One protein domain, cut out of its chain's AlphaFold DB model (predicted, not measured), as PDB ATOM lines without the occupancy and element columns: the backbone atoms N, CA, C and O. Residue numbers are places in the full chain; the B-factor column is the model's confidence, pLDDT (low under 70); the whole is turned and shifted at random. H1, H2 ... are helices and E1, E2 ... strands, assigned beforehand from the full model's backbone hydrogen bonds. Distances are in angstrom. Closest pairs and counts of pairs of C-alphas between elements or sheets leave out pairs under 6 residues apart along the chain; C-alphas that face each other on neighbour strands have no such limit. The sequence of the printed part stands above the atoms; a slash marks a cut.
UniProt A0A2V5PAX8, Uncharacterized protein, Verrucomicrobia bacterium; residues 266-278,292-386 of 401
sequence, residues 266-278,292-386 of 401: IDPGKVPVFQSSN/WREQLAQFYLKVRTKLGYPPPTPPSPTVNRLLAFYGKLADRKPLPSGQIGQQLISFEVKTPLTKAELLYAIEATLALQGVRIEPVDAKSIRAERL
ATOM      1  N   ILE A 266      -4.490 -33.660  15.367       90.38
ATOM      2  CA  ILE A 266      -5.050 -34.991  15.191       90.38
ATOM      3  C   ILE A 266      -5.127 -35.253  13.686       90.38
ATOM      4  O   ILE A 266      -5.768 -34.516  12.936       90.38
ATOM      5  N   ASP A 267      -4.452 -36.315  13.255       89.44
ATOM      6  CA  ASP A 267      -4.496 -36.813  11.882       89.44
ATOM      7  C   ASP A 267      -5.930 -37.259  11.518       89.44
ATOM      8  O   ASP A 267      -6.528 -38.014  12.298       89.44
ATOM      9  N   PRO A 268      -6.486 -36.856  10.356       86.88
ATOM     10  CA  PRO A 268      -7.814 -37.278   9.903       86.88
ATOM     11  C   PRO A 268      -8.037 -38.795   9.947       86.88
ATOM     12  O   PRO A 268      -9.099 -39.247  10.365       86.88
ATOM     13  N   GLY A 269      -7.022 -39.600   9.611       85.81
ATOM     14  CA  GLY A 269      -7.085 -41.064   9.632       85.81
ATOM     15  C   GLY A 269      -7.179 -41.684  11.033       85.81
ATOM     16  O   GLY A 269      -7.411 -42.888  11.153       85.81
ATOM     17  N   LYS A 270      -7.015 -40.887  12.098       88.62
ATOM     18  CA  LYS A 270      -7.260 -41.289  13.497       88.62
ATOM     19  C   LYS A 270      -8.678 -40.950  13.969       88.62
ATOM     20  O   LYS A 270      -9.089 -41.429  15.027       88.62
ATOM     21  N   VAL A 271      -9.428 -40.145  13.215       89.12
ATOM     22  CA  VAL A 271     -10.824 -39.807  13.510       89.12
ATOM     23  C   VAL A 271     -11.735 -40.886  12.905       89.12
ATOM     24  O   VAL A 271     -11.592 -41.212  11.727       89.12
ATOM     25  N   PRO A 272     -12.677 -41.481  13.662       89.50
ATOM     26  CA  PRO A 272     -13.611 -42.443  13.090       89.50
ATOM     27  C   PRO A 272     -14.506 -41.776  12.041       89.50
ATOM     28  O   PRO A 272     -15.060 -40.708  12.285       89.50
ATOM     29  N   VAL A 273     -14.694 -42.438  10.900       87.06
ATOM     30  CA  VAL A 273     -15.620 -41.989   9.854       87.06
ATOM     31  C   VAL A 273     -17.046 -42.433  10.192       87.06
ATOM     32  O   VAL A 273     -17.296 -43.605  10.503       87.06
ATOM     33  N   PHE A 274     -17.990 -41.500  10.104       86.56
ATOM     34  CA  PHE A 274     -19.421 -41.719  10.287       86.56
ATOM     35  C   PHE A 274     -20.131 -41.328   8.988       86.56
ATOM     36  O   PHE A 274     -20.545 -40.190   8.833       86.56
ATOM     37  N   GLN A 275     -20.261 -42.251   8.038       74.00
ATOM     38  CA  GLN A 275     -21.004 -42.013   6.796       74.00
ATOM     39  C   GLN A 275     -22.261 -42.881   6.777       74.00
ATOM     40  O   GLN A 275     -22.172 -44.113   6.806       74.00
ATOM     41  N   SER A 276     -23.440 -42.258   6.713       59.66
ATOM     42  CA  SER A 276     -24.703 -42.958   6.474       59.66
ATOM     43  C   SER A 276     -24.755 -43.434   5.022       59.66
ATOM     44  O   SER A 276     -25.248 -42.726   4.146       59.66
ATOM     45  N   SER A 277     -24.219 -44.629   4.756       52.12
ATOM     46  CA  SER A 277     -24.175 -45.205   3.412       52.12
ATOM     47  C   SER A 277     -25.583 -45.535   2.905       52.12
ATOM     48  O   SER A 277     -26.070 -46.656   3.095       52.12
ATOM     49  N   ASN A 278     -26.226 -44.590   2.226       44.28
ATOM     50  CA  ASN A 278     -27.389 -44.892   1.409       44.28
ATOM     51  C   ASN A 278     -26.870 -45.597   0.146       44.28
ATOM     52  O   ASN A 278     -26.348 -44.958  -0.765       44.28
ATOM     53  N   TRP A 292      -3.421 -54.335   0.501       50.12
ATOM     54  CA  TRP A 292      -3.310 -55.633   1.186       50.12
ATOM     55  C   TRP A 292      -4.293 -55.783   2.365       50.12
ATOM     56  O   TRP A 292      -4.802 -56.875   2.606       50.12
ATOM     57  N   ARG A 293      -4.622 -54.679   3.059       54.47
ATOM     58  CA  ARG A 293      -5.627 -54.649   4.136       54.47
ATOM     59  C   ARG A 293      -7.035 -54.925   3.612       54.47
ATOM     60  O   ARG A 293      -7.778 -55.681   4.230       54.47
ATOM     61  N   GLU A 294      -7.391 -54.349   2.468       64.81
ATOM     62  CA  GLU A 294      -8.683 -54.573   1.814       64.81
ATOM     63  C   GLU A 294      -8.775 -55.985   1.226       64.81
ATOM     64  O   GLU A 294      -9.826 -56.616   1.327       64.81
ATOM     65  N   GLN A 295      -7.677 -56.527   0.690       68.25
ATOM     66  CA  GLN A 295      -7.604 -57.921   0.237       68.25
ATOM     67  C   GLN A 295      -7.827 -58.903   1.400       68.25
ATOM     68  O   GLN A 295      -8.643 -59.816   1.281       68.25
ATOM     69  N   LEU A 296      -7.180 -58.679   2.551       62.81
ATOM     70  CA  LEU A 296      -7.400 -59.459   3.774       62.81
ATOM     71  C   LEU A 296      -8.833 -59.318   4.305       62.81
ATOM     72  O   LEU A 296      -9.446 -60.319   4.680       62.81
ATOM     73  N   ALA A 297      -9.400 -58.109   4.283       65.19
ATOM     74  CA  ALA A 297     -10.789 -57.878   4.668       65.19
ATOM     75  C   ALA A 297     -11.773 -58.611   3.739       65.19
ATOM     76  O   ALA A 297     -12.704 -59.252   4.226       65.19
ATOM     77  N   GLN A 298     -11.554 -58.591   2.418       74.25
ATOM     78  CA  GLN A 298     -12.372 -59.341   1.459       74.25
ATOM     79  C   GLN A 298     -12.199 -60.856   1.602       74.25
ATOM     80  O   GLN A 298     -13.188 -61.584   1.516       74.25
ATOM     81  N   PHE A 299     -10.985 -61.346   1.871       72.75
ATOM     82  CA  PHE A 299     -10.736 -62.759   2.161       72.75
ATOM     83  C   PHE A 299     -11.490 -63.209   3.420       72.75
ATOM     84  O   PHE A 299     -12.252 -64.174   3.365       72.75
ATOM     85  N   TYR A 300     -11.369 -62.464   4.522       68.88
ATOM     86  CA  TYR A 300     -12.105 -62.710   5.766       68.88
ATOM     87  C   TYR A 300     -13.628 -62.689   5.554       68.88
ATOM     88  O   TYR A 300     -14.337 -63.576   6.035       68.88
ATOM     89  N   LEU A 301     -14.139 -61.726   4.775       71.81
ATOM     90  CA  LEU A 301     -15.560 -61.640   4.433       71.81
ATOM     91  C   LEU A 301     -16.025 -62.863   3.627       71.81
ATOM     92  O   LEU A 301     -17.056 -63.447   3.946       71.81
ATOM     93  N   LYS A 302     -15.237 -63.277   2.626       77.19
ATOM     94  CA  LYS A 302     -15.485 -64.438   1.754       77.19
ATOM     95  C   LYS A 302     -15.436 -65.768   2.513       77.19
ATOM     96  O   LYS A 302     -16.171 -66.688   2.167       77.19
ATOM     97  N   VAL A 303     -14.592 -65.878   3.539       73.31
ATOM     98  CA  VAL A 303     -14.566 -67.035   4.449       73.31
ATOM     99  C   VAL A 303     -15.811 -67.037   5.340       73.31
ATOM    100  O   VAL A 303     -16.483 -68.060   5.434       73.31
ATOM    101  N   ARG A 304     -16.188 -65.896   5.931       68.69
ATOM    102  CA  ARG A 304     -17.383 -65.803   6.789       68.69
ATOM    103  C   ARG A 304     -18.694 -66.081   6.063       68.69
ATOM    104  O   ARG A 304     -19.512 -66.818   6.603       68.69
ATOM    105  N   THR A 305     -18.885 -65.550   4.854       69.25
ATOM    106  CA  THR A 305     -20.107 -65.811   4.076       69.25
ATOM    107  C   THR A 305     -20.202 -67.270   3.634       69.25
ATOM    108  O   THR A 305     -21.291 -67.837   3.671       69.25
ATOM    109  N   LYS A 306     -19.075 -67.921   3.307       79.19
ATOM    110  CA  LYS A 306     -19.022 -69.379   3.082       79.19
ATOM    111  C   LYS A 306     -19.386 -70.202   4.322       79.19
ATOM    112  O   LYS A 306     -19.897 -71.304   4.173       79.19
ATOM    113  N   LEU A 307     -19.134 -69.676   5.518       81.44
ATOM    114  CA  LEU A 307     -19.496 -70.286   6.802       81.44
ATOM    115  C   LEU A 307     -20.915 -69.903   7.274       81.44
ATOM    116  O   LEU A 307     -21.249 -70.112   8.435       81.44
ATOM    117  N   GLY A 308     -21.745 -69.305   6.411       71.25
ATOM    118  CA  GLY A 308     -23.126 -68.924   6.737       71.25
ATOM    119  C   GLY A 308     -23.265 -67.702   7.655       71.25
ATOM    120  O   GLY A 308     -24.384 -67.278   7.937       71.25
ATOM    121  N   TYR A 309     -22.163 -67.086   8.092       61.28
ATOM    122  CA  TYR A 309     -22.226 -65.864   8.886       61.28
ATOM    123  C   TYR A 309     -22.495 -64.659   7.979       61.28
ATOM    124  O   TYR A 309     -21.737 -64.438   7.025       61.28
ATOM    125  N   PRO A 310     -23.491 -63.810   8.296       60.44
ATOM    126  CA  PRO A 310     -23.667 -62.561   7.576       60.44
ATOM    127  C   PRO A 310     -22.397 -61.697   7.694       60.44
ATOM    128  O   PRO A 310     -21.663 -61.783   8.699       60.44
ATOM    129  N   PRO A 311     -22.113 -60.859   6.678       60.16
ATOM    130  CA  PRO A 311     -21.045 -59.875   6.776       60.16
ATOM    131  C   PRO A 311     -21.293 -59.003   8.017       60.16
ATOM    132  O   PRO A 311     -22.446 -58.641   8.267       60.16
ATOM    133  N   PRO A 312     -20.260 -58.673   8.817       57.66
ATOM    134  CA  PRO A 312     -20.443 -57.795   9.961       57.66
ATOM    135  C   PRO A 312     -21.014 -56.470   9.454       57.66
ATOM    136  O   PRO A 312     -20.414 -55.817   8.596       57.66
ATOM    137  N   THR A 313     -22.192 -56.097   9.948       55.12
ATOM    138  CA  THR A 313     -22.796 -54.813   9.612       55.12
ATOM    139  C   THR A 313     -21.857 -53.710  10.102       55.12
ATOM    140  O   THR A 313     -21.438 -53.743  11.264       55.12
ATOM    141  N   PRO A 314     -21.458 -52.750   9.244       59.41
ATOM    142  CA  PRO A 314     -20.662 -51.626   9.709       59.41
ATOM    143  C   PRO A 314     -21.466 -50.904  10.802       59.41
ATOM    144  O   PRO A 314     -22.662 -50.672  10.607       59.41
ATOM    145  N   PRO A 315     -20.861 -50.589  11.961       67.88
ATOM    146  CA  PRO A 315     -21.595 -50.044  13.096       67.88
ATOM    147  C   PRO A 315     -22.299 -48.748  12.699       67.88
ATOM    148  O   PRO A 315     -21.648 -47.811  12.229       67.88
ATOM    149  N   SER A 316     -23.616 -48.699  12.903       77.12
ATOM    150  CA  SER A 316     -24.469 -47.598  12.455       77.12
ATOM    151  C   SER A 316     -23.883 -46.235  12.849       77.12
ATOM    152  O   SER A 316     -23.475 -46.051  14.003       77.12
ATOM    153  N   PRO A 317     -23.801 -45.270  11.917       88.44
ATOM    154  CA  PRO A 317     -23.305 -43.936  12.209       88.44
ATOM    155  C   PRO A 317     -24.424 -43.167  12.910       88.44
ATOM    156  O   PRO A 317     -25.210 -42.480  12.266       88.44
ATOM    157  N   THR A 318     -24.541 -43.334  14.227       92.38
ATOM    158  CA  THR A 318     -25.585 -42.692  15.033       92.38
ATOM    159  C   THR A 318     -25.039 -41.597  15.940       92.38
ATOM    160  O   THR A 318     -23.863 -41.613  16.319       92.38
ATOM    161  N   VAL A 319     -25.919 -40.683  16.356       93.44
ATOM    162  CA  VAL A 319     -25.622 -39.638  17.348       93.44
ATOM    163  C   VAL A 319     -25.017 -40.223  18.631       93.44
ATOM    164  O   VAL A 319     -23.996 -39.716  19.082       93.44
ATOM    165  N   ASN A 320     -25.542 -41.327  19.185       94.25
ATOM    166  CA  ASN A 320     -24.948 -41.981  20.366       94.25
ATOM    167  C   ASN A 320     -23.495 -42.426  20.113       94.25
ATOM    168  O   ASN A 320     -22.655 -42.336  21.008       94.25
ATOM    169  N   ARG A 321     -23.179 -42.912  18.904       93.62
ATOM    170  CA  ARG A 321     -21.827 -43.368  18.551       93.62
ATOM    171  C   ARG A 321     -20.861 -42.187  18.412       93.62
ATOM    172  O   ARG A 321     -19.719 -42.300  18.861       93.62
ATOM    173  N   LEU A 322     -21.307 -41.064  17.839       95.06
ATOM    174  CA  LEU A 322     -20.499 -39.842  17.758       95.06
ATOM    175  C   LEU A 322     -20.325 -39.193  19.138       95.06
ATOM    176  O   LEU A 322     -19.205 -38.855  19.509       95.06
ATOM    177  N   LEU A 323     -21.388 -39.128  19.946       95.69
ATOM    178  CA  LEU A 323     -21.350 -38.670  21.338       95.69
ATOM    179  C   LEU A 323     -20.382 -39.509  22.188       95.69
ATOM    180  O   LEU A 323     -19.680 -38.969  23.035       95.69
ATOM    181  N   ALA A 324     -20.293 -40.820  21.948       94.88
ATOM    182  CA  ALA A 324     -19.331 -41.675  22.640       94.88
ATOM    183  C   ALA A 324     -17.873 -41.436  22.212       94.88
ATOM    184  O   ALA A 324     -16.963 -41.617  23.022       94.88
ATOM    185  N   PHE A 325     -17.636 -41.009  20.969       95.12
ATOM    186  CA  PHE A 325     -16.317 -40.544  20.535       95.12
ATOM    187  C   PHE A 325     -15.989 -39.169  21.137       95.12
ATOM    188  O   PHE A 325     -14.925 -39.013  21.730       95.12
ATOM    189  N   TYR A 326     -16.934 -38.224  21.100       96.19
ATOM    190  CA  TYR A 326     -16.821 -36.928  21.772       96.19
ATOM    191  C   TYR A 326     -16.524 -37.089  23.268       96.19
ATOM    192  O   TYR A 326     -15.611 -36.452  23.772       96.19
ATOM    193  N   GLY A 327     -17.221 -37.983  23.976       95.19
ATOM    194  CA  GLY A 327     -16.988 -38.238  25.400       95.19
ATOM    195  C   GLY A 327     -15.559 -38.704  25.700       95.19
ATOM    196  O   GLY A 327     -14.945 -38.225  26.648       95.19
ATOM    197  N   LYS A 328     -14.976 -39.554  24.842       95.06
ATOM    198  CA  LYS A 328     -13.557 -39.947  24.943       95.06
ATOM    199  C   LYS A 328     -12.589 -38.795  24.678       95.06
ATOM    200  O   LYS A 328     -11.502 -38.802  25.234       95.06
ATOM    201  N   LEU A 329     -12.955 -37.840  23.822       94.19
ATOM    202  CA  LEU A 329     -12.153 -36.640  23.593       94.19
ATOM    203  C   LEU A 329     -12.288 -35.658  24.760       94.19
ATOM    204  O   LEU A 329     -11.285 -35.146  25.232       94.19
ATOM    205  N   ALA A 330     -13.502 -35.392  25.231       94.12
ATOM    206  CA  ALA A 330     -13.809 -34.416  26.275       94.12
ATOM    207  C   ALA A 330     -13.570 -34.929  27.708       94.12
ATOM    208  O   ALA A 330     -13.842 -34.195  28.656       94.12
ATOM    209  N   ASP A 331     -13.114 -36.177  27.863       94.94
ATOM    210  CA  ASP A 331     -12.921 -36.857  29.149       94.94
ATOM    211  C   ASP A 331     -14.232 -36.953  29.975       94.94
ATOM    212  O   ASP A 331     -14.252 -36.830  31.200       94.94
ATOM    213  N   ARG A 332     -15.359 -37.186  29.277       94.31
ATOM    214  CA  ARG A 332     -16.728 -37.273  29.824       94.31
ATOM    215  C   ARG A 332     -17.451 -38.567  29.443       94.31
ATOM    216  O   ARG A 332     -17.297 -39.108  28.350       94.31
ATOM    217  N   LYS A 333     -18.319 -39.047  30.336       95.25
ATOM    218  CA  LYS A 333     -19.145 -40.243  30.148       95.25
ATOM    219  C   LYS A 333     -20.372 -39.932  29.267       95.25
ATOM    220  O   LYS A 333     -21.222 -39.145  29.681       95.25
ATOM    221  N   PRO A 334     -20.520 -40.556  28.086       94.06
ATOM    222  CA  PRO A 334     -21.731 -40.429  27.279       94.06
ATOM    223  C   PRO A 334     -22.891 -41.203  27.925       94.06
ATOM    224  O   PRO A 334     -22.720 -42.347  28.354       94.06
ATOM    225  N   LEU A 335     -24.079 -40.602  27.962       93.00
ATOM    226  CA  LEU A 335     -25.319 -41.241  28.404       93.00
ATOM    227  C   LEU A 335     -26.267 -41.508  27.215       93.00
ATOM    228  O   LEU A 335     -26.265 -40.747  26.241       93.00
ATOM    229  N   PRO A 336     -27.090 -42.578  27.266       90.19
ATOM    230  CA  PRO A 336     -28.025 -42.904  26.191       90.19
ATOM    231  C   PRO A 336     -29.023 -41.773  25.931       90.19
ATOM    232  O   PRO A 336     -29.738 -41.340  26.830       90.19
ATOM    233  N   SER A 337     -29.109 -41.326  24.679       90.38
ATOM    234  CA  SER A 337     -29.899 -40.145  24.290       90.38
ATOM    235  C   SER A 337     -31.259 -40.498  23.662       90.38
ATOM    236  O   SER A 337     -31.724 -39.835  22.736       90.38
ATOM    237  N   GLY A 338     -31.883 -41.593  24.113       89.75
ATOM    238  CA  GLY A 338     -33.187 -42.061  23.617       89.75
ATOM    239  C   GLY A 338     -33.253 -42.203  22.088       89.75
ATOM    240  O   GLY A 338     -32.320 -42.712  21.463       89.75
ATOM    241  N   GLN A 339     -34.350 -41.729  21.486       87.81
ATOM    242  CA  GLN A 339     -34.545 -41.710  20.028       87.81
ATOM    243  C   GLN A 339     -33.537 -40.807  19.297       87.81
ATOM    244  O   GLN A 339     -33.065 -41.180  18.225       87.81
ATOM    245  N   ILE A 340     -33.161 -39.660  19.881       89.44
ATOM    246  CA  ILE A 340     -32.168 -38.730  19.305       89.44
ATOM    247  C   ILE A 340     -30.837 -39.458  19.115       89.44
ATOM    248  O   ILE A 340     -30.233 -39.407  18.051       89.44
ATOM    249  N   GLY A 341     -30.439 -40.249  20.111       88.50
ATOM    250  CA  GLY A 341     -29.237 -41.073  20.069       88.50
ATOM    251  C   GLY A 341     -29.185 -42.115  18.942       88.50
ATOM    252  O   GLY A 341     -28.095 -42.593  18.628       88.50
ATOM    253  N   GLN A 342     -30.321 -42.465  18.329       91.06
ATOM    254  CA  GLN A 342     -30.407 -43.397  17.196       91.06
ATOM    255  C   GLN A 342     -30.476 -42.697  15.831       91.06
ATOM    256  O   GLN A 342     -30.418 -43.372  14.803       91.06
ATOM    257  N   GLN A 343     -30.583 -41.365  15.793       90.12
ATOM    258  CA  GLN A 343     -30.566 -40.610  14.541       90.12
ATOM    259  C   GLN A 343     -29.234 -40.806  13.811       90.12
ATOM    260  O   GLN A 343     -28.177 -40.892  14.440       90.12
ATOM    261  N   LEU A 344     -29.298 -40.882  12.480       90.38
ATOM    262  CA  LEU A 344     -28.117 -41.003  11.631       90.38
ATOM    263  C   LEU A 344     -27.348 -39.678  11.588       90.38
ATOM    264  O   LEU A 344     -27.952 -38.617  11.429       90.38
ATOM    265  N   ILE A 345     -26.024 -39.772  11.677       90.12
ATOM    266  CA  ILE A 345     -25.075 -38.656  11.625       90.12
ATOM    267  C   ILE A 345     -24.143 -38.833  10.418       90.12
ATOM    268  O   ILE A 345     -23.827 -39.962  10.039       90.12
ATOM    269  N   SER A 346     -23.703 -37.723   9.822       89.12
ATOM    270  CA  SER A 346     -22.664 -37.720   8.794       89.12
ATOM    271  C   SER A 346     -21.511 -36.859   9.281       89.12
ATOM    272  O   SER A 346     -21.669 -35.654   9.430       89.12
ATOM    273  N   PHE A 347     -20.374 -37.480   9.576       92.00
ATOM    274  CA  PHE A 347     -19.196 -36.815  10.115       92.00
ATOM    275  C   PHE A 347     -17.925 -37.476   9.583       92.00
ATOM    276  O   PHE A 347     -17.673 -38.663   9.813       92.00
ATOM    277  N   GLU A 348     -17.116 -36.697   8.876       91.00
ATOM    278  CA  GLU A 348     -15.807 -37.102   8.383       91.00
ATOM    279  C   GLU A 348     -14.878 -35.888   8.385       91.00
ATOM    280  O   GLU A 348     -15.242 -34.819   7.904       91.00
ATOM    281  N   VAL A 349     -13.670 -36.062   8.913       90.75
ATOM    282  CA  VAL A 349     -12.628 -35.033   8.915       90.75
ATOM    283  C   VAL A 349     -11.717 -35.254   7.711       90.75
ATOM    284  O   VAL A 349     -11.319 -36.385   7.438       90.75
ATOM    285  N   LYS A 350     -11.378 -34.181   6.988       84.44
ATOM    286  CA  LYS A 350     -10.467 -34.215   5.826       84.44
ATOM    287  C   LYS A 350      -9.145 -33.486   6.078       84.44
ATOM    288  O   LYS A 350      -8.161 -33.759   5.399       84.44
ATOM    289  N   THR A 351      -9.111 -32.590   7.062       86.00
ATOM    290  CA  THR A 351      -7.970 -31.725   7.399       86.00
ATOM    291  C   THR A 351      -7.473 -31.989   8.824       86.00
ATOM    292  O   THR A 351      -8.287 -32.311   9.683       86.00
ATOM    293  N   PRO A 352      -6.168 -31.860   9.135       90.31
ATOM    294  CA  PRO A 352      -5.680 -32.023  10.507       90.31
ATOM    295  C   PRO A 352      -6.291 -30.996  11.480       90.31
ATOM    296  O   PRO A 352      -6.162 -29.780  11.285       90.31
ATOM    297  N   LEU A 353      -6.927 -31.487  12.549       91.94
ATOM    298  CA  LEU A 353      -7.646 -30.674  13.543       91.94
ATOM    299  C   LEU A 353      -6.996 -30.758  14.929       91.94
ATOM    300  O   LEU A 353      -6.527 -31.815  15.334       91.94
ATOM    301  N   THR A 354      -7.017 -29.675  15.699       93.62
ATOM    302  CA  THR A 354      -6.705 -29.699  17.137       93.62
ATOM    303  C   THR A 354      -7.818 -30.405  17.927       93.62
ATOM    304  O   THR A 354      -8.921 -30.622  17.421       93.62
ATOM    305  N   LYS A 355      -7.576 -30.726  19.210       93.50
ATOM    306  CA  LYS A 355      -8.623 -31.252  20.114       93.50
ATOM    307  C   LYS A 355      -9.843 -30.316  20.176       93.50
ATOM    308  O   LYS A 355     -10.968 -30.799  20.106       93.50
ATOM    309  N   ALA A 356      -9.627 -29.001  20.268       92.50
ATOM    310  CA  ALA A 356     -10.700 -28.006  20.334       92.50
ATOM    311  C   ALA A 356     -11.480 -27.895  19.011       92.50
ATOM    312  O   ALA A 356     -12.707 -27.916  19.020       92.50
ATOM    313  N   GLU A 357     -10.780 -27.852  17.875       94.50
ATOM    314  CA  GLU A 357     -11.394 -27.846  16.541       94.50
ATOM    315  C   GLU A 357     -12.201 -29.127  16.268       94.50
ATOM    316  O   GLU A 357     -13.263 -29.062  15.658       94.50
ATOM    317  N   LEU A 358     -11.736 -30.291  16.739       95.38
ATOM    318  CA  LEU A 358     -12.447 -31.562  16.577       95.38
ATOM    319  C   LEU A 358     -13.706 -31.650  17.455       95.38
ATOM    320  O   LEU A 358     -14.733 -32.141  16.990       95.38
ATOM    321  N   LEU A 359     -13.649 -31.164  18.701       95.25
ATOM    322  CA  LEU A 359     -14.831 -31.048  19.568       95.25
ATOM    323  C   LEU A 359     -15.860 -30.089  18.952       95.25
ATOM    324  O   LEU A 359     -17.028 -30.457  18.820       95.25
ATOM    325  N   TYR A 360     -15.407 -28.921  18.482       95.19
ATOM    326  CA  TYR A 360     -16.240 -27.956  17.766       95.19
ATOM    327  C   TYR A 360     -16.898 -28.562  16.522       95.19
ATOM    328  O   TYR A 360     -18.104 -28.429  16.344       95.19
ATOM    329  N   ALA A 361     -16.132 -29.263  15.681       95.44
ATOM    330  CA  ALA A 361     -16.655 -29.872  14.463       95.44
ATOM    331  C   ALA A 361     -17.805 -30.849  14.765       95.44
ATOM    332  O   ALA A 361     -18.820 -30.843  14.073       95.44
ATOM    333  N   ILE A 362     -17.675 -31.647  15.831       96.06
ATOM    334  CA  ILE A 362     -18.728 -32.565  16.287       96.06
ATOM    335  C   ILE A 362     -19.964 -31.795  16.777       96.06
ATOM    336  O   ILE A 362     -21.085 -32.131  16.390       96.06
ATOM    337  N   GLU A 363     -19.777 -30.768  17.610       94.81
ATOM    338  CA  GLU A 363     -20.870 -29.930  18.124       94.81
ATOM    339  C   GLU A 363     -21.618 -29.208  16.997       94.81
ATOM    340  O   GLU A 363     -22.847 -29.237  16.963       94.81
ATOM    341  N   ALA A 364     -20.895 -28.632  16.035       94.19
ATOM    342  CA  ALA A 364     -21.461 -27.964  14.871       94.19
ATOM    343  C   ALA A 364     -22.241 -28.942  13.976       94.19
ATOM    344  O   ALA A 364     -23.384 -28.661  13.621       94.19
ATOM    345  N   THR A 365     -21.696 -30.126  13.664       94.12
ATOM    346  CA  THR A 365     -22.419 -31.148  12.882       94.12
ATOM    347  C   THR A 365     -23.702 -31.621  13.577       94.12
ATOM    348  O   THR A 365     -24.714 -31.823  12.906       94.12
ATOM    349  N   LEU A 366     -23.703 -31.755  14.908       93.69
ATOM    350  CA  LEU A 366     -24.920 -32.057  15.673       93.69
ATOM    351  C   LEU A 366     -25.914 -30.882  15.641       93.69
ATOM    352  O   LEU A 366     -27.108 -31.100  15.412       93.69
ATOM    353  N   ALA A 367     -25.435 -29.644  15.785       92.12
ATOM    354  CA  ALA A 367     -26.273 -28.447  15.754       92.12
ATOM    355  C   ALA A 367     -26.998 -28.279  14.407       92.12
ATOM    356  O   ALA A 367     -28.186 -27.954  14.396       92.12
ATOM    357  N   LEU A 368     -26.340 -28.614  13.289       91.00
ATOM    358  CA  LEU A 368     -26.950 -28.660  11.948       91.00
ATOM    359  C   LEU A 368     -28.091 -29.691  11.818       91.00
ATOM    360  O   LEU A 368     -28.908 -29.591  10.906       91.00
ATOM    361  N   GLN A 369     -28.186 -30.675  12.720       89.75
ATOM    362  CA  GLN A 369     -29.322 -31.605  12.813       89.75
ATOM    363  C   GLN A 369     -30.364 -31.205  13.871       89.75
ATOM    364  O   GLN A 369     -31.304 -31.959  14.131       89.75
ATOM    365  N   GLY A 370     -30.222 -30.037  14.503       90.25
ATOM    366  CA  GLY A 370     -31.074 -29.640  15.622       90.25
ATOM    367  C   GLY A 370     -30.790 -30.439  16.898       90.25
ATOM    368  O   GLY A 370     -31.702 -30.644  17.701       90.25
ATOM    369  N   VAL A 371     -29.550 -30.903  17.087       92.56
ATOM    370  CA  VAL A 371     -29.086 -31.652  18.263       92.56
ATOM    371  C   VAL A 371     -27.973 -30.877  18.975       92.56
ATOM    372  O   VAL A 371     -27.108 -30.288  18.339       92.56
ATOM    373  N   ARG A 372     -27.967 -30.887  20.307       93.50
ATOM    374  CA  ARG A 372     -26.920 -30.289  21.153       93.50
ATOM    375  C   ARG A 372     -26.382 -31.302  22.155       93.50
ATOM    376  O   ARG A 372     -27.100 -32.224  22.542       93.50
ATOM    377  N   ILE A 373     -25.138 -31.119  22.589       94.12
ATOM    378  CA  ILE A 373     -24.550 -31.875  23.699       94.12
ATOM    379  C   ILE A 373     -24.808 -31.091  24.986       94.12
ATOM    380  O   ILE A 373     -24.355 -29.960  25.118       94.12
ATOM    381  N   GLU A 374     -25.517 -31.698  25.932       92.50
ATOM    382  CA  GLU A 374     -25.830 -31.106  27.235       92.50
ATOM    383  C   GLU A 374     -25.109 -31.861  28.364       92.50
ATOM    384  O   GLU A 374     -25.116 -33.102  28.378       92.50
ATOM    385  N   PRO A 375     -24.478 -31.153  29.322       91.38
ATOM    386  CA  PRO A 375     -23.957 -31.769  30.533       91.38
ATOM    387  C   PRO A 375     -25.116 -32.235  31.421       91.38
ATOM    388  O   PRO A 375     -26.017 -31.468  31.747       91.38
ATOM    389  N   VAL A 376     -25.077 -33.497  31.840       90.06
ATOM    390  CA  VAL A 376     -26.034 -34.049  32.819       90.06
ATOM    391  C   VAL A 376     -25.500 -33.881  34.240       90.06
ATOM    392  O   VAL A 376     -26.263 -33.644  35.172       90.06
ATOM    393  N   ASP A 377     -24.181 -33.971  34.391       90.31
ATOM    394  CA  ASP A 377     -23.442 -33.705  35.619       90.31
ATOM    395  C   ASP A 377     -22.009 -33.249  35.259       90.31
ATOM    396  O   ASP A 377     -21.681 -33.062  34.085       90.31
ATOM    397  N   ALA A 378     -21.134 -33.067  36.253       86.38
ATOM    398  CA  ALA A 378     -19.755 -32.608  36.044       86.38
ATOM    399  C   ALA A 378     -18.882 -33.541  35.170       86.38
ATOM    400  O   ALA A 378     -17.848 -33.113  34.659       86.38
ATOM    401  N   LYS A 379     -19.268 -34.812  35.015       92.62
ATOM    402  CA  LYS A 379     -18.536 -35.864  34.293       92.62
ATOM    403  C   LYS A 379     -19.351 -36.518  33.174       92.62
ATOM    404  O   LYS A 379     -18.747 -37.214  32.361       92.62
ATOM    405  N   SER A 380     -20.666 -36.314  33.091       93.81
ATOM    406  CA  SER A 380     -21.545 -36.977  32.113       93.81
ATOM    407  C   SER A 380     -22.212 -36.015  31.127       93.81
ATOM    408  O   SER A 380     -22.554 -34.882  31.465       93.81
ATOM    409  N   ILE A 381     -22.458 -36.491  29.905       95.50
ATOM    410  CA  ILE A 381     -23.103 -35.743  28.812       95.50
ATOM    411  C   ILE A 381     -24.192 -36.573  28.129       95.50
ATOM    412  O   ILE A 381     -24.084 -37.797  28.047       95.50
ATOM    413  N   ARG A 382     -25.212 -35.911  27.578       94.62
ATOM    414  CA  ARG A 382     -26.220 -36.516  26.689       94.62
ATOM    415  C   ARG A 382     -26.473 -35.629  25.472       94.62
ATOM    416  O   ARG A 382     -26.180 -34.439  25.507       94.62
ATOM    417  N   ALA A 383     -27.030 -36.197  24.410       94.81
ATOM    418  CA  ALA A 383     -27.543 -35.435  23.281       94.81
ATOM    419  C   ALA A 383     -29.022 -35.075  23.511       94.81
ATOM    420  O   ALA A 383     -29.831 -35.928  23.879       94.81
ATOM    421  N   GLU A 384     -29.377 -33.817  23.269       92.31
ATOM    422  CA  GLU A 384     -30.744 -33.291  23.360       92.31
ATOM    423  C   GLU A 384     -31.147 -32.573  22.077       92.31
ATOM    424  O   GLU A 384     -30.300 -32.176  21.279       92.31
ATOM    425  N   ARG A 385     -32.451 -32.351  21.891       90.25
ATOM    426  CA  ARG A 385     -32.953 -31.540  20.782       90.25
ATOM    427  C   ARG A 385     -32.745 -30.058  21.097       90.25
ATOM    428  O   ARG A 385     -33.002 -29.621  22.215       90.25
ATOM    429  N   LEU A 386     -32.312 -29.289  20.106       82.31
ATOM    430  CA  LEU A 386     -32.285 -27.833  20.175       82.31
ATOM    431  C   LEU A 386     -33.726 -27.300  20.183       82.31
ATOM    432  O   LEU A 386     -34.460 -27.448  19.205       82.31
TER     433      LEU A 386
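What this domain is: This is residues 266 to 278 and 292 to 386 of the 401 residues of an uncharacterized protein of Verrucomicrobia bacterium (UniProt A0A2V5PAX8). A two-stranded hairpin, E1 and E2, and two helices side by side, H2 and H3, pack together into a small body, E2 mainly with H2 and E1 with H3. A third helix, H1, lies far from this body at the end of the long link of residues 307 to 318, which makes much of the length. The printed part has 108 residues, with three named helices and two strands in the order H1 H2 H3 E1 E2; the sheet, E1 - E2, is antiparallel. The class is mixed, helices and strands, with under half of the residues in named elements. The whole is loose, with a radius of gyration of the C-alphas of 16.3 A and spans of 48 by 32 by 26 A.

How they stand to each other: E1, residues 371 to 375, and E2, residues 380 to 385, form an antiparallel hairpin at 150 degrees, with N 372 and O 384 within hydrogen-bond range at 2.8 A. H2, residues 319 to 330, comes closest to E2 at the C-alphas of Leu 323 and Ala 383, 7.3 A apart. H3, residues 355 to 367, comes closest to E1 at the C-alphas of Leu 366 and Arg 372, 6.1 A apart. H2 and H3, a helical hairpin, touch, their closest C-alphas being those of Tyr 326 and Leu 359 at 6.6 A, with a shallow tilt of 24 degrees, opposite ways. H1, residues 292 to 306, is apart from H2, H3, E1 and E2. In H1, H2 and H3 every O i to N i+4 pair is within hydrogen-bond range.

Where its parts are: H1 is 21.0 A long from C-alpha 292 at (-3.310, -55.633, 1.186); H2 is 15.7 A, H3 18.4 A, E1 13.3 A and E2 17.0 A, ending at C-alpha 385 at (-32.953, -31.540, 20.782).

The domain as a whole: The C-alphas of Lys 306 and Ala 378 are the two farthest apart, 49.4 A. Residues 279 to 291 are not printed, and C-alphas 278 and 292 are 26.4 A apart across this cut. The links H1 to H2 and H2 to H3 are long. Mean pLDDT of the printed part is 84.8; 19 residues are under 70, among them 292 to 297 and 309 to 315.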